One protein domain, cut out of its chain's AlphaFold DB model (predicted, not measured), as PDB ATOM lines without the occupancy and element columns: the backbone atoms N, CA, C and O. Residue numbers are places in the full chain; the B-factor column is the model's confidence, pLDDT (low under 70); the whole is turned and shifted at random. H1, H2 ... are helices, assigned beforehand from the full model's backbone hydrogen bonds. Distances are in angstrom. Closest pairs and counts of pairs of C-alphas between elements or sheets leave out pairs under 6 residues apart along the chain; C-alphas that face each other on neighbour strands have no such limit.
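What this domain is: This is residues 199 to 296 of the 420 residues of an uncharacterized protein of Mytilus galloprovincialis (UniProt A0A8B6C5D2). Two small groups of crossed helices sit end to end along the longest axis: H2 and H3 pack on H4, while H6 and H7 pack on H5. The groups join where residues of H4 and H5 meet at nearly a right angle, and H1 packs on H5 beside that join. The printed part has 98 residues with seven named helices, H1 to H7 in chain order, and no named strand: all helix. It is compact, with a radius of gyration of the C-alphas of 13.6 A, yet elongated, spanning 39 by 25 by 25 A.

How they stand to each other: H2, residues 208 to 213, touches H4, residues 233 to 247, at a steep tilt of 40 degrees, closest at the C-alphas of Leu 212 and Ala 237, 5.2 A. H3, residues 217 to 226, touches H4 at 62 degrees, a steep tilt, closest at the C-alphas of Leu 223 and Ile 236, 6.1 A. H4 touches H2 with residues 233 to 238 alone and touches H3 with residues 236 to 240 alone. The hub is H5, residues 255 to 268; its Leu 256 and Ser 238 of H4 have the closest C-alphas, 6.5 A, and the helices are about perpendicular at 82 degrees. H1, residues 202 to 206, touches H5, with C-alphas of Val 205 and Pro 255 closest at 5.3 A. H6, residues 271 to 279, forms a helical hairpin with H5 at a shallow tilt of 25 degrees, with C-alphas of Gly 261 and Val 274 closest at 6.3 A. H7, residues 286 to 296, touches H5 about perpendicular at 89 degrees, with C-alphas of Ile 262 and Ile 289 closest at 5.9 A. In H1 to H7 every O i to N i+4 pair is within hydrogen-bond range.

Where its parts are: H1 begins at C-alpha 202, (79.576, 0.766, 117.553). H4 measures 20.6 A and H5 19.8 A; H7 ends at C-alpha 296, (74.302, -3.319, 127.383).

The domain as a whole: The printed part has no cut and no long link. The C-alphas of Ala 228 and Ser 294 are farthest apart, 41.4 A. Residues 230 to 231 have pLDDT under 70.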
ATOM      1  N   TYR A 199      69.968  -3.035 119.128       90.88
ATOM      2  CA  TYR A 199      70.574  -1.731 118.922       90.88
ATOM      3  C   TYR A 199      71.707  -1.792 117.884       90.88
ATOM      4  O   TYR A 199      72.388  -2.817 117.781       90.88
ATOM      5  N   PRO A 200      71.960  -0.684 117.155       88.19
ATOM      6  CA  PRO A 200      73.099  -0.572 116.247       88.19
ATOM      7  C   PRO A 200      74.435  -0.811 116.959       88.19
ATOM      8  O   PRO A 200      74.630  -0.385 118.100       88.19
ATOM      9  N   LEU A 201      75.381  -1.453 116.272       85.69
ATOM     10  CA  LEU A 201      76.719  -1.690 116.809       85.69
ATOM     11  C   LEU A 201      77.567  -0.412 116.756       85.69
ATOM     12  O   LEU A 201      77.367   0.468 115.918       85.69
ATOM     13  N   ALA A 202      78.612  -0.341 117.585       82.62
ATOM     14  CA  ALA A 202      79.576   0.766 117.553       82.62
ATOM     15  C   ALA A 202      80.254   0.933 116.175       82.62
ATOM     16  O   ALA A 202      80.593   2.049 115.768       82.62
ATOM     17  N   SER A 203      80.416  -0.171 115.435       82.50
ATOM     18  CA  SER A 203      80.886  -0.168 114.047       82.50
ATOM     19  C   SER A 203      79.914   0.529 113.099       82.50
ATOM     20  O   SER A 203      80.360   1.206 112.177       82.50
ATOM     21  N   ASP A 204      78.608   0.402 113.333       80.56
ATOM     22  CA  ASP A 204      77.574   1.007 112.492       80.56
ATOM     23  C   ASP A 204      77.532   2.517 112.701       80.56
ATOM     24  O   ASP A 204      77.468   3.271 111.734       80.56
ATOM     25  N   VAL A 205      77.668   2.962 113.954       84.06
ATOM     26  CA  VAL A 205      77.726   4.387 114.310       84.06
ATOM     27  C   VAL A 205      78.979   5.049 113.732       84.06
ATOM     28  O   VAL A 205      78.905   6.160 113.213       84.06
ATOM     29  N   SER A 206      80.122   4.360 113.772       83.94
ATOM     30  CA  SER A 206      81.416   4.911 113.338       83.94
ATOM     31  C   SER A 206      81.653   4.815 111.822       83.94
ATOM     32  O   SER A 206      82.505   5.515 111.278       83.94
ATOM     33  N   SER A 207      80.927   3.940 111.118       88.50
ATOM     34  CA  SER A 207      81.085   3.706 109.679       88.50
ATOM     35  C   SER A 207      80.251   4.689 108.861       88.50
ATOM     36  O   SER A 207      79.024   4.600 108.810       88.50
ATOM     37  N   LEU A 208      80.906   5.596 108.131       87.12
ATOM     38  CA  LEU A 208      80.214   6.494 107.196       87.12
ATOM     39  C   LEU A 208      79.403   5.713 106.146       87.12
ATOM     40  O   LEU A 208      78.287   6.099 105.812       87.12
ATOM     41  N   LYS A 209      79.945   4.592 105.656       88.12
ATOM     42  CA  LYS A 209      79.270   3.738 104.669       88.12
ATOM     43  C   LYS A 209      77.964   3.165 105.226       88.12
ATOM     44  O   LYS A 209      76.947   3.228 104.544       88.12
ATOM     45  N   SER A 210      77.988   2.647 106.455       87.00
ATOM     46  CA  SER A 210      76.800   2.072 107.101       87.00
ATOM     47  C   SER A 210      75.739   3.145 107.348       87.00
ATOM     48  O   SER A 210      74.562   2.935 107.071       87.00
ATOM     49  N   ASN A 211      76.166   4.329 107.790       89.38
ATOM     50  CA  ASN A 211      75.268   5.450 108.048       89.38
ATOM     51  C   ASN A 211      74.599   6.003 106.783       89.38
ATOM     52  O   ASN A 211      73.443   6.411 106.854       89.38
ATOM     53  N   LEU A 212      75.296   6.002 105.641       88.81
ATOM     54  CA  LEU A 212      74.715   6.371 104.347       88.81
ATOM     55  C   LEU A 212      73.758   5.297 103.825       88.81
ATOM     56  O   LEU A 212      72.686   5.631 103.342       88.81
ATOM     57  N   GLN A 213      74.105   4.013 103.968       90.00
ATOM     58  CA  GLN A 213      73.248   2.900 103.543       90.00
ATOM     59  C   GLN A 213      71.917   2.846 104.312       90.00
ATOM     60  O   GLN A 213      70.929   2.312 103.814       90.00
ATOM     61  N   TYR A 214      71.882   3.404 105.521       89.00
ATOM     62  CA  TYR A 214      70.659   3.543 106.304       89.00
ATOM     63  C   TYR A 214      69.655   4.534 105.678       89.00
ATOM     64  O   TYR A 214      68.455   4.452 105.946       89.00
ATOM     65  N   VAL A 215      70.120   5.480 104.856       91.94
ATOM     66  CA  VAL A 215      69.281   6.501 104.220       91.94
ATOM     67  C   VAL A 215      68.808   6.011 102.842       91.94
ATOM     68  O   VAL A 215      69.639   5.565 102.051       91.94
ATOM     69  N   PRO A 216      67.503   6.100 102.505       92.38
ATOM     70  CA  PRO A 216      67.012   5.748 101.175       92.38
ATOM     71  C   PRO A 216      67.717   6.538 100.073       92.38
ATOM     72  O   PRO A 216      68.026   7.717 100.247       92.38
ATOM     73  N   GLU A 217      67.925   5.906  98.919       90.69
ATOM     74  CA  GLU A 217      68.628   6.514  97.784       90.69
ATOM     75  C   GLU A 217      67.943   7.800  97.298       90.69
ATOM     76  O   GLU A 217      68.618   8.795  97.058       90.69
ATOM     77  N   SER A 218      66.607   7.830  97.260       92.00
ATOM     78  CA  SER A 218      65.828   9.016  96.877       92.00
ATOM     79  C   SER A 218      66.035  10.205  97.821       92.00
ATOM     80  O   SER A 218      66.187  11.342  97.368       92.00
ATOM     81  N   LEU A 219      66.095   9.953  99.133       93.94
ATOM     82  CA  LEU A 219      66.378  10.982 100.132       93.94
ATOM     83  C   LEU A 219      67.837  11.444 100.056       93.94
ATOM     84  O   LEU A 219      68.101  12.644 100.123       93.94
ATOM     85  N   SER A 220      68.776  10.513  99.880       92.44
ATOM     86  CA  SER A 220      70.190  10.837  99.671       92.44
ATOM     87  C   SER A 220      70.371  11.724  98.440       92.44
ATOM     88  O   SER A 220      70.994  12.774  98.544       92.44
ATOM     89  N   TYR A 221      69.734  11.376  97.319       91.69
ATOM     90  CA  TYR A 221      69.771  12.155  96.083       91.69
ATOM     91  C   TYR A 221      69.205  13.570  96.263       91.69
ATOM     92  O   TYR A 221      69.801  14.543  95.795       91.69
ATOM     93  N   LEU A 222      68.085  13.716  96.982       93.19
ATOM     94  CA  LEU A 222      67.527  15.033  97.306       93.19
ATOM     95  C   LEU A 222      68.521  15.873  98.121       93.19
ATOM     96  O   LEU A 222      68.780  17.024  97.773       93.19
ATOM     97  N   LEU A 223      69.084  15.309  99.192       92.62
ATOM     98  CA  LEU A 223      70.010  16.023 100.075       92.62
ATOM     99  C   LEU A 223      71.324  16.376  99.365       92.62
ATOM    100  O   LEU A 223      71.814  17.492  99.521       92.62
ATOM    101  N   GLU A 224      71.857  15.474  98.537       91.25
ATOM    102  CA  GLU A 224      73.019  15.732  97.677       91.25
ATOM    103  C   GLU A 224      72.748  16.857  96.676       91.25
ATOM    104  O   GLU A 224      73.608  17.705  96.456       91.25
ATOM    105  N   THR A 225      71.538  16.911  96.114       90.38
ATOM    106  CA  THR A 225      71.133  17.986  95.195       90.38
ATOM    107  C   THR A 225      70.991  19.329  95.918       90.38
ATOM    108  O   THR A 225      71.288  20.379  95.348       90.38
ATOM    109  N   MET A 226      70.532  19.323  97.174       89.50
ATOM    110  CA  MET A 226      70.346  20.540  97.972       89.50
ATOM    111  C   MET A 226      71.654  21.093  98.547       89.50
ATOM    112  O   MET A 226      71.762  22.301  98.774       89.50
ATOM    113  N   PHE A 227      72.632  20.239  98.847       90.12
ATOM    114  CA  PHE A 227      73.863  20.652  99.516       90.12
ATOM    115  C   PHE A 227      74.939  21.050  98.505       90.12
ATOM    116  O   PHE A 227      75.381  20.257  97.686       90.12
ATOM    117  N   ALA A 228      75.432  22.286  98.608       78.31
ATOM    118  CA  ALA A 228      76.482  22.802  97.725       78.31
ATOM    119  C   ALA A 228      77.895  22.253  98.041       78.31
ATOM    120  O   ALA A 228      78.821  22.408  97.244       78.31
ATOM    121  N   GLU A 229      78.090  21.644  99.216       79.56
ATOM    122  CA  GLU A 229      79.394  21.170  99.690       79.56
ATOM    123  C   GLU A 229      79.721  19.745  99.216       79.56
ATOM    124  O   GLU A 229      78.949  18.807  99.432       79.56
ATOM    125  N   LYS A 230      80.937  19.568  98.676       65.81
ATOM    126  CA  LYS A 230      81.449  18.289  98.146       65.81
ATOM    127  C   LYS A 230      81.688  17.200  99.207       65.81
ATOM    128  O   LYS A 230      81.636  16.024  98.866       65.81
ATOM    129  N   ASP A 231      81.894  17.573 100.473       67.19
ATOM    130  CA  ASP A 231      82.132  16.648 101.601       67.19
ATOM    131  C   ASP A 231      80.976  16.630 102.615       67.19
ATOM    132  O   ASP A 231      81.146  16.508 103.829       67.19
ATOM    133  N   SER A 232      79.747  16.729 102.119       81.38
ATOM    134  CA  SER A 232      78.552  16.763 102.962       81.38
ATOM    135  C   SER A 232      78.012  15.378 103.346       81.38
ATOM    136  O   SER A 232      76.993  15.299 104.023       81.38
ATOM    137  N   LYS A 233      78.699  14.273 103.018       88.50
ATOM    138  CA  LYS A 233      78.211  12.893 103.237       88.50
ATOM    139  C   LYS A 233      77.782  12.595 104.674       88.50
ATOM    140  O   LYS A 233      76.729  12.004 104.891       88.50
ATOM    141  N   MET A 234      78.557  13.032 105.668       88.62
ATOM    142  CA  MET A 234      78.176  12.836 107.071       88.62
ATOM    143  C   MET A 234      76.958  13.688 107.458       88.62
ATOM    144  O   MET A 234      76.116  13.238 108.230       88.62
ATOM    145  N   LYS A 235      76.833  14.896 106.890       89.81
ATOM    146  CA  LYS A 235      75.663  15.769 107.074       89.81
ATOM    147  C   LYS A 235      74.421  15.180 106.397       89.81
ATOM    148  O   LYS A 235      73.340  15.237 106.965       89.81
ATOM    149  N   ILE A 236      74.580  14.577 105.218       92.00
ATOM    150  CA  ILE A 236      73.519  13.849 104.510       92.00
ATOM    151  C   ILE A 236      73.053  12.673 105.362       92.00
ATOM    152  O   ILE A 236      71.857  12.525 105.586       92.00
ATOM    153  N   ALA A 237      73.982  11.885 105.907       92.38
ATOM    154  CA  ALA A 237      73.637  10.777 106.787       92.38
ATOM    155  C   ALA A 237      72.924  11.250 108.065       92.38
ATOM    156  O   ALA A 237      71.903  10.676 108.441       92.38
ATOM    157  N   SER A 238      73.412  12.307 108.724       91.38
ATOM    158  CA  SER A 238      72.811  12.803 109.968       91.38
ATOM    159  C   SER A 238      71.426  13.418 109.751       91.38
ATOM    160  O   SER A 238      70.482  13.066 110.458       91.38
ATOM    161  N   ILE A 239      71.275  14.283 108.746       92.81
ATOM    162  CA  ILE A 239      69.998  14.926 108.407       92.81
ATOM    163  C   ILE A 239      69.024  13.900 107.829       92.81
ATOM    164  O   ILE A 239      67.856  13.888 108.206       92.81
ATOM    165  N   GLY A 240      69.499  12.986 106.982       93.44
ATOM    166  CA  GLY A 240      68.700  11.893 106.437       93.44
ATOM    167  C   GLY A 240      68.134  10.999 107.539       93.44
ATOM    168  O   GLY A 240      66.932  10.741 107.563       93.44
ATOM    169  N   GLN A 241      68.959  10.602 108.514       92.19
ATOM    170  CA  GLN A 241      68.495   9.857 109.688       92.19
ATOM    171  C   GLN A 241      67.476  10.646 110.526       92.19
ATOM    172  O   GLN A 241      66.497  10.057 110.987       92.19
ATOM    173  N   ALA A 242      67.653  11.964 110.677       92.31
ATOM    174  CA  ALA A 242      66.691  12.818 111.375       92.31
ATOM    175  C   ALA A 242      65.342  12.911 110.640       92.31
ATOM    176  O   ALA A 242      64.296  12.780 111.272       92.31
ATOM    177  N   ILE A 243      65.347  13.048 109.310       93.00
ATOM    178  CA  ILE A 243      64.131  13.051 108.478       93.00
ATOM    179  C   ILE A 243      63.413  11.699 108.563       93.00
ATOM    180  O   ILE A 243      62.191  11.656 108.719       93.00
ATOM    181  N   ILE A 244      64.159  10.592 108.503       91.25
ATOM    182  CA  ILE A 244      63.612   9.238 108.653       91.25
ATOM    183  C   ILE A 244      62.921   9.087 110.010       91.25
ATOM    184  O   ILE A 244      61.811   8.561 110.077       91.25
ATOM    185  N   GLN A 245      63.546   9.576 111.082       88.31
ATOM    186  CA  GLN A 245      62.979   9.523 112.429       88.31
ATOM    187  C   GLN A 245      61.758  10.419 112.595       88.31
ATOM    188  O   GLN A 245      60.755   9.973 113.142       88.31
ATOM    189  N   ALA A 246      61.781  11.634 112.049       88.25
ATOM    190  CA  ALA A 246      60.607  12.503 112.029       88.25
ATOM    191  C   ALA A 246      59.438  11.875 111.246       88.25
ATOM    192  O   ALA A 246      58.284  12.014 111.639       88.25
ATOM    193  N   SER A 247      59.741  11.130 110.179       87.00
ATOM    194  CA  SER A 247      58.742  10.434 109.359       87.00
ATOM    195  C   SER A 247      58.233   9.134 109.999       87.00
ATOM    196  O   SER A 247      57.125   8.697 109.697       87.00
ATOM    197  N   ARG A 248      59.039   8.464 110.842       82.62
ATOM    198  CA  ARG A 248      58.726   7.153 111.456       82.62
ATOM    199  C   ARG A 248      59.231   7.030 112.910       82.62
ATOM    200  O   ARG A 248      59.989   6.103 113.217       82.62
ATOM    201  N   PRO A 249      58.742   7.863 113.845       74.38
ATOM    202  CA  PRO A 249      59.363   8.077 115.162       74.38
ATOM    203  C   PRO A 249      59.360   6.868 116.110       74.38
ATOM    204  O   PRO A 249      60.066   6.861 117.111       74.38
ATOM    205  N   ARG A 250      58.537   5.844 115.849       73.00
ATOM    206  CA  ARG A 250      58.360   4.683 116.751       73.00
ATOM    207  C   ARG A 250      58.855   3.361 116.174       73.00
ATOM    208  O   ARG A 250      58.693   2.315 116.806       73.00
ATOM    209  N   VAL A 251      59.364   3.368 114.941       75.19
ATOM    210  CA  VAL A 251      59.624   2.120 114.207       75.19
ATOM    211  C   VAL A 251      61.105   1.821 114.060       75.19
ATOM    212  O   VAL A 251      61.468   0.649 114.037       75.19
ATOM    213  N   LEU A 252      61.934   2.854 113.975       82.88
ATOM    214  CA  LEU A 252      63.342   2.737 113.639       82.88
ATOM    215  C   LEU A 252      64.213   3.278 114.776       82.88
ATOM    216  O   LEU A 252      63.772   4.127 115.548       82.88
ATOM    217  N   ILE A 253      65.456   2.809 114.863       87.00
ATOM    218  CA  ILE A 253      66.474   3.331 115.781       87.00
ATOM    219  C   ILE A 253      67.607   3.860 114.915       87.00
ATOM    220  O   ILE A 253      68.304   3.089 114.261       87.00
ATOM    221  N   ALA A 254      67.758   5.183 114.876       89.81
ATOM    222  CA  ALA A 254      68.750   5.827 114.025       89.81
ATOM    223  C   ALA A 254      70.136   5.734 114.688       89.81
ATOM    224  O   ALA A 254      70.295   6.295 115.779       89.81
ATOM    225  N   PRO A 255      71.132   5.077 114.059       91.06
ATOM    226  CA  PRO A 255      72.452   4.860 114.655       91.06
ATOM    227  C   PRO A 255      73.130   6.137 115.157       91.06
ATOM    228  O   PRO A 255      73.664   6.156 116.265       91.06
ATOM    229  N   LEU A 256      73.066   7.232 114.393       92.06
ATOM    230  CA  LEU A 256      73.704   8.492 114.779       92.06
ATOM    231  C   LEU A 256      72.973   9.187 115.928       92.06
ATOM    232  O   LEU A 256      73.620   9.780 116.786       92.06
ATOM    233  N   GLN A 257      71.643   9.095 115.980       91.94
ATOM    234  CA  GLN A 257      70.863   9.727 117.046       91.94
ATOM    235  C   GLN A 257      71.030   9.013 118.387       91.94
ATOM    236  O   GLN A 257      71.172   9.683 119.416       91.94
ATOM    237  N   ILE A 258      71.023   7.674 118.386       92.50
ATOM    238  CA  ILE A 258      71.250   6.896 119.610       92.50
ATOM    239  C   ILE A 258      72.708   7.025 120.053       92.50
ATOM    240  O   ILE A 258      72.961   7.297 121.223       92.50
ATOM    241  N   GLY A 259      73.661   6.953 119.114       92.00
ATOM    242  CA  GLY A 259      75.088   7.114 119.391       92.00
ATOM    243  C   GLY A 259      75.424   8.479 119.991       92.00
ATOM    244  O   GLY A 259      76.103   8.547 121.014       92.00
ATOM    245  N   LEU A 260      74.887   9.563 119.419       92.38
ATOM    246  CA  LEU A 260      75.045  10.909 119.973       92.38
ATOM    247  C   LEU A 260      74.421  11.012 121.370       92.38
ATOM    248  O   LEU A 260      75.036  11.559 122.281       92.38
ATOM    249  N   GLY A 261      73.218  10.463 121.554       93.25
ATOM    250  CA  GLY A 261      72.531  10.444 122.844       93.25
ATOM    251  C   GLY A 261      73.345   9.761 123.948       93.25
ATOM    252  O   GLY A 261      73.537  10.343 125.016       93.25
ATOM    253  N   ILE A 262      73.879   8.572 123.659       92.69
ATOM    254  CA  ILE A 262      74.745   7.813 124.571       92.69
ATOM    255  C   ILE A 262      76.018   8.603 124.881       92.69
ATOM    256  O   ILE A 262      76.373   8.760 126.046       92.69
ATOM    257  N   GLN A 263      76.688   9.152 123.865       92.19
ATOM    258  CA  GLN A 263      77.927   9.909 124.060       92.19
ATOM    259  C   GLN A 263      77.715  11.145 124.947       92.19
ATOM    260  O   GLN A 263      78.540  11.449 125.809       92.19
ATOM    261  N   LEU A 264      76.599  11.853 124.764       92.69
ATOM    262  CA  LEU A 264      76.244  13.005 125.589       92.69
ATOM    263  C   LEU A 264      75.914  12.600 127.025       92.69
ATOM    264  O   LEU A 264      76.352  13.269 127.961       92.69
ATOM    265  N   HIS A 265      75.156  11.519 127.210       93.50
ATOM    266  CA  HIS A 265      74.837  11.037 128.548       93.50
ATOM    267  C   HIS A 265      76.098  10.573 129.284       93.50
ATOM    268  O   HIS A 265      76.302  10.966 130.428       93.50
ATOM    269  N   HIS A 266      76.988   9.855 128.600       89.25
ATOM    270  CA  HIS A 266      78.255   9.397 129.160       89.25
ATOM    271  C   HIS A 266      79.183  10.554 129.563       89.25
ATOM    272  O   HIS A 266      79.758  10.532 130.647       89.25
ATOM    273  N   ASN A 267      79.303  11.589 128.724       88.94
ATOM    274  CA  ASN A 267      80.225  12.700 128.979       88.94
ATOM    275  C   ASN A 267      79.703  13.718 130.001       88.94
ATOM    276  O   ASN A 267      80.499  14.346 130.695       88.94
ATOM    277  N   PHE A 268      78.385  13.937 130.058       89.75
ATOM    278  CA  PHE A 268      77.805  15.046 130.825       89.75
ATOM    279  C   PHE A 268      76.860  14.610 131.945       89.75
ATOM    280  O   PHE A 268      76.462  15.460 132.738       89.75
ATOM    281  N   ALA A 269      76.434  13.341 131.980       87.31
ATOM    282  CA  ALA A 269      75.434  12.812 132.915       87.31
ATOM    283  C   ALA A 269      74.162  13.690 133.030       87.31
ATOM    284  O   ALA A 269      73.493  13.731 134.061       87.31
ATOM    285  N   SER A 270      73.822  14.430 131.964       89.12
ATOM    286  CA  SER A 270      72.783  15.464 131.991       89.12
ATOM    287  C   SER A 270      71.544  15.036 131.218       89.12
ATOM    288  O   SER A 270      71.484  15.111 129.986       89.12
ATOM    289  N   ARG A 271      70.497  14.665 131.960       92.12
ATOM    290  CA  ARG A 271      69.162  14.417 131.394       92.12
ATOM    291  C   ARG A 271      68.609  15.647 130.673       92.12
ATOM    292  O   ARG A 271      67.931  15.492 129.658       92.12
ATOM    293  N   PHE A 272      68.876  16.850 131.181       93.06
ATOM    294  CA  PHE A 272      68.393  18.100 130.587       93.06
ATOM    295  C   PHE A 272      68.955  18.305 129.176       93.06
ATOM    296  O   PHE A 272      68.193  18.551 128.242       93.06
ATOM    297  N   LEU A 273      70.270  18.129 129.005       93.50
ATOM    298  CA  LEU A 273      70.938  18.262 127.709       93.50
ATOM    299  C   LEU A 273      70.381  17.271 126.679       93.50
ATOM    300  O   LEU A 273      69.984  17.666 125.584       93.50
ATOM    301  N   VAL A 274      70.297  15.994 127.060       94.69
ATOM    302  CA  VAL A 274      69.752  14.931 126.206       94.69
ATOM    303  C   VAL A 274      68.295  15.214 125.836       94.69
ATOM    304  O   VAL A 274      67.922  15.131 124.671       94.69
ATOM    305  N   SER A 275      67.466  15.599 126.808       93.62
ATOM    306  CA  SER A 275      66.046  15.885 126.564       93.62
ATOM    307  C   SER A 275      65.859  17.080 125.625       93.62
ATOM    308  O   SER A 275      64.975  17.051 124.771       93.62
ATOM    309  N   THR A 276      66.722  18.093 125.740       94.12
ATOM    310  CA  THR A 276      66.709  19.282 124.880       94.12
ATOM    311  C   THR A 276      67.036  18.903 123.437       94.12
ATOM    312  O   THR A 276      66.271  19.212 122.527       94.12
ATOM    313  N   LEU A 277      68.116  18.156 123.208       92.69
ATOM    314  CA  LEU A 277      68.511  17.739 121.859       92.69
ATOM    315  C   LEU A 277      67.537  16.741 121.226       92.69
ATOM    316  O   LEU A 277      67.289  16.815 120.023       92.69
ATOM    317  N   ASN A 278      66.922  15.870 122.026       92.38
ATOM    318  CA  ASN A 278      65.840  15.006 121.567       92.38
ATOM    319  C   ASN A 278      64.606  15.822 121.155       92.38
ATOM    320  O   ASN A 278      64.015  15.544 120.117       92.38
ATOM    321  N   SER A 279      64.240  16.868 121.908       90.62
ATOM    322  CA  SER A 279      63.113  17.742 121.535       90.62
ATOM    323  C   SER A 279      63.339  18.494 120.218       90.62
ATOM    324  O   SER A 279      62.386  18.794 119.507       90.62
ATOM    325  N   LEU A 280      64.604  18.741 119.868       90.06
ATOM    326  CA  LEU A 280      65.016  19.333 118.594       90.06
ATOM    327  C   LEU A 280      65.177  18.295 117.464       90.06
ATOM    328  O   LEU A 280      65.444  18.676 116.328       90.06
ATOM    329  N   GLY A 281      65.028  16.997 117.754       88.25
ATOM    330  CA  GLY A 281      65.128  15.912 116.774       88.25
ATOM    331  C   GLY A 281      66.553  15.452 116.442       88.25
ATOM    332  O   GLY A 281      66.753  14.781 115.430       88.25
ATOM    333  N   PHE A 282      67.554  15.792 117.264       88.44
ATOM    334  CA  PHE A 282      68.965  15.481 116.984       88.44
ATOM    335  C   PHE A 282      69.498  14.224 117.680       88.44
ATOM    336  O   PHE A 282      70.491  13.660 117.225       88.44
ATOM    337  N   CYS A 283      68.870  13.761 118.760       91.12
ATOM    338  CA  CYS A 283      69.268  12.533 119.449       91.12
ATOM    339  C   CYS A 283      68.054  11.744 119.944       91.12
ATOM    340  O   CYS A 283      66.934  12.249 119.942       91.12
ATOM    341  N   SER A 284      68.282  10.497 120.354       91.69
ATOM    342  CA  SER A 284      67.233   9.660 120.939       91.69
ATOM    343  C   SER A 284      66.817  10.136 122.333       91.69
ATOM    344  O   SER A 284      67.560  10.826 123.035       91.69
ATOM    345  N   SER A 285      65.619   9.733 122.759       92.38
ATOM    346  CA  SER A 285      65.097  10.099 124.075       92.38
ATOM    347  C   SER A 285      65.968   9.568 125.216       92.38
ATOM    348  O   SER A 285      66.575   8.501 125.117       92.38
ATOM    349  N   TYR A 286      65.957  10.281 126.344       92.81
ATOM    350  CA  TYR A 286      66.669   9.858 127.552       92.81
ATOM    351  C   TYR A 286      66.277   8.444 128.007       92.81
ATOM    352  O   TYR A 286      67.135   7.658 128.388       92.81
ATOM    353  N   GLN A 287      64.990   8.094 127.906       91.88
ATOM    354  CA  GLN A 287      64.495   6.759 128.256       91.88
ATOM    355  C   GLN A 287      65.079   5.672 127.349       91.88
ATOM    356  O   GLN A 287      65.436   4.597 127.820       91.88
ATOM    357  N   GLU A 288      65.201   5.954 126.052       91.69
ATOM    358  CA  GLU A 288      65.777   5.015 125.090       91.69
ATOM    359  C   GLU A 288      67.279   4.811 125.340       91.69
ATOM    360  O   GLU A 288      67.770   3.691 125.246       91.69
ATOM    361  N   ILE A 289      67.991   5.872 125.733       92.81
ATOM    362  CA  ILE A 289      69.410   5.804 126.112       92.81
ATOM    363  C   ILE A 289      69.592   4.977 127.391       92.81
ATOM    364  O   ILE A 289      70.412   4.066 127.410       92.81
ATOM    365  N   GLN A 290      68.782   5.211 128.429       91.62
ATOM    366  CA  GLN A 290      68.820   4.395 129.651       91.62
ATOM    367  C   GLN A 290      68.508   2.919 129.372       91.62
ATOM    368  O   GLN A 290      69.113   2.024 129.968       91.62
ATOM    369  N   LYS A 291      67.572   2.653 128.454       91.88
ATOM    370  CA  LYS A 291      67.241   1.291 128.027       91.88
ATOM    371  C   LYS A 291      68.423   0.625 127.325       91.88
ATOM    372  O   LYS A 291      68.725  -0.529 127.634       91.88
ATOM    373  N   PHE A 292      69.112   1.346 126.439       92.31
ATOM    374  CA  PHE A 292      70.351   0.877 125.824       92.31
ATOM    375  C   PHE A 292      71.408   0.545 126.880       92.31
ATOM    376  O   PHE A 292      71.926  -0.567 126.879       92.31
ATOM    377  N   GLU A 293      71.690   1.463 127.807       89.75
ATOM    378  CA  GLU A 293      72.716   1.281 128.845       89.75
ATOM    379  C   GLU A 293      72.419   0.073 129.737       89.75
ATOM    380  O   GLU A 293      73.296  -0.755 129.978       89.75
ATOM    381  N   SER A 294      71.161  -0.082 130.154       89.00
ATOM    382  CA  SER A 294      70.728  -1.222 130.971       89.00
ATOM    383  C   SER A 294      70.836  -2.541 130.198       89.00
ATOM    384  O   SER A 294      71.307  -3.542 130.732       89.00
ATOM    385  N   SER A 295      70.445  -2.545 128.919       89.75
ATOM    386  CA  SER A 295      70.550  -3.730 128.057       89.75
ATOM    387  C   SER A 295      72.007  -4.118 127.794       89.75
ATOM    388  O   SER A 295      72.359  -5.299 127.827       89.75
ATOM    389  N   ALA A 296      72.869  -3.126 127.564       87.50
ATOM    390  CA  ALA A 296      74.302  -3.319 127.383       87.50
ATOM    391  C   ALA A 296      74.943  -3.889 128.654       87.50
ATOM    392  O   ALA A 296      75.711  -4.846 128.565       87.50
TER     393      ALA A 296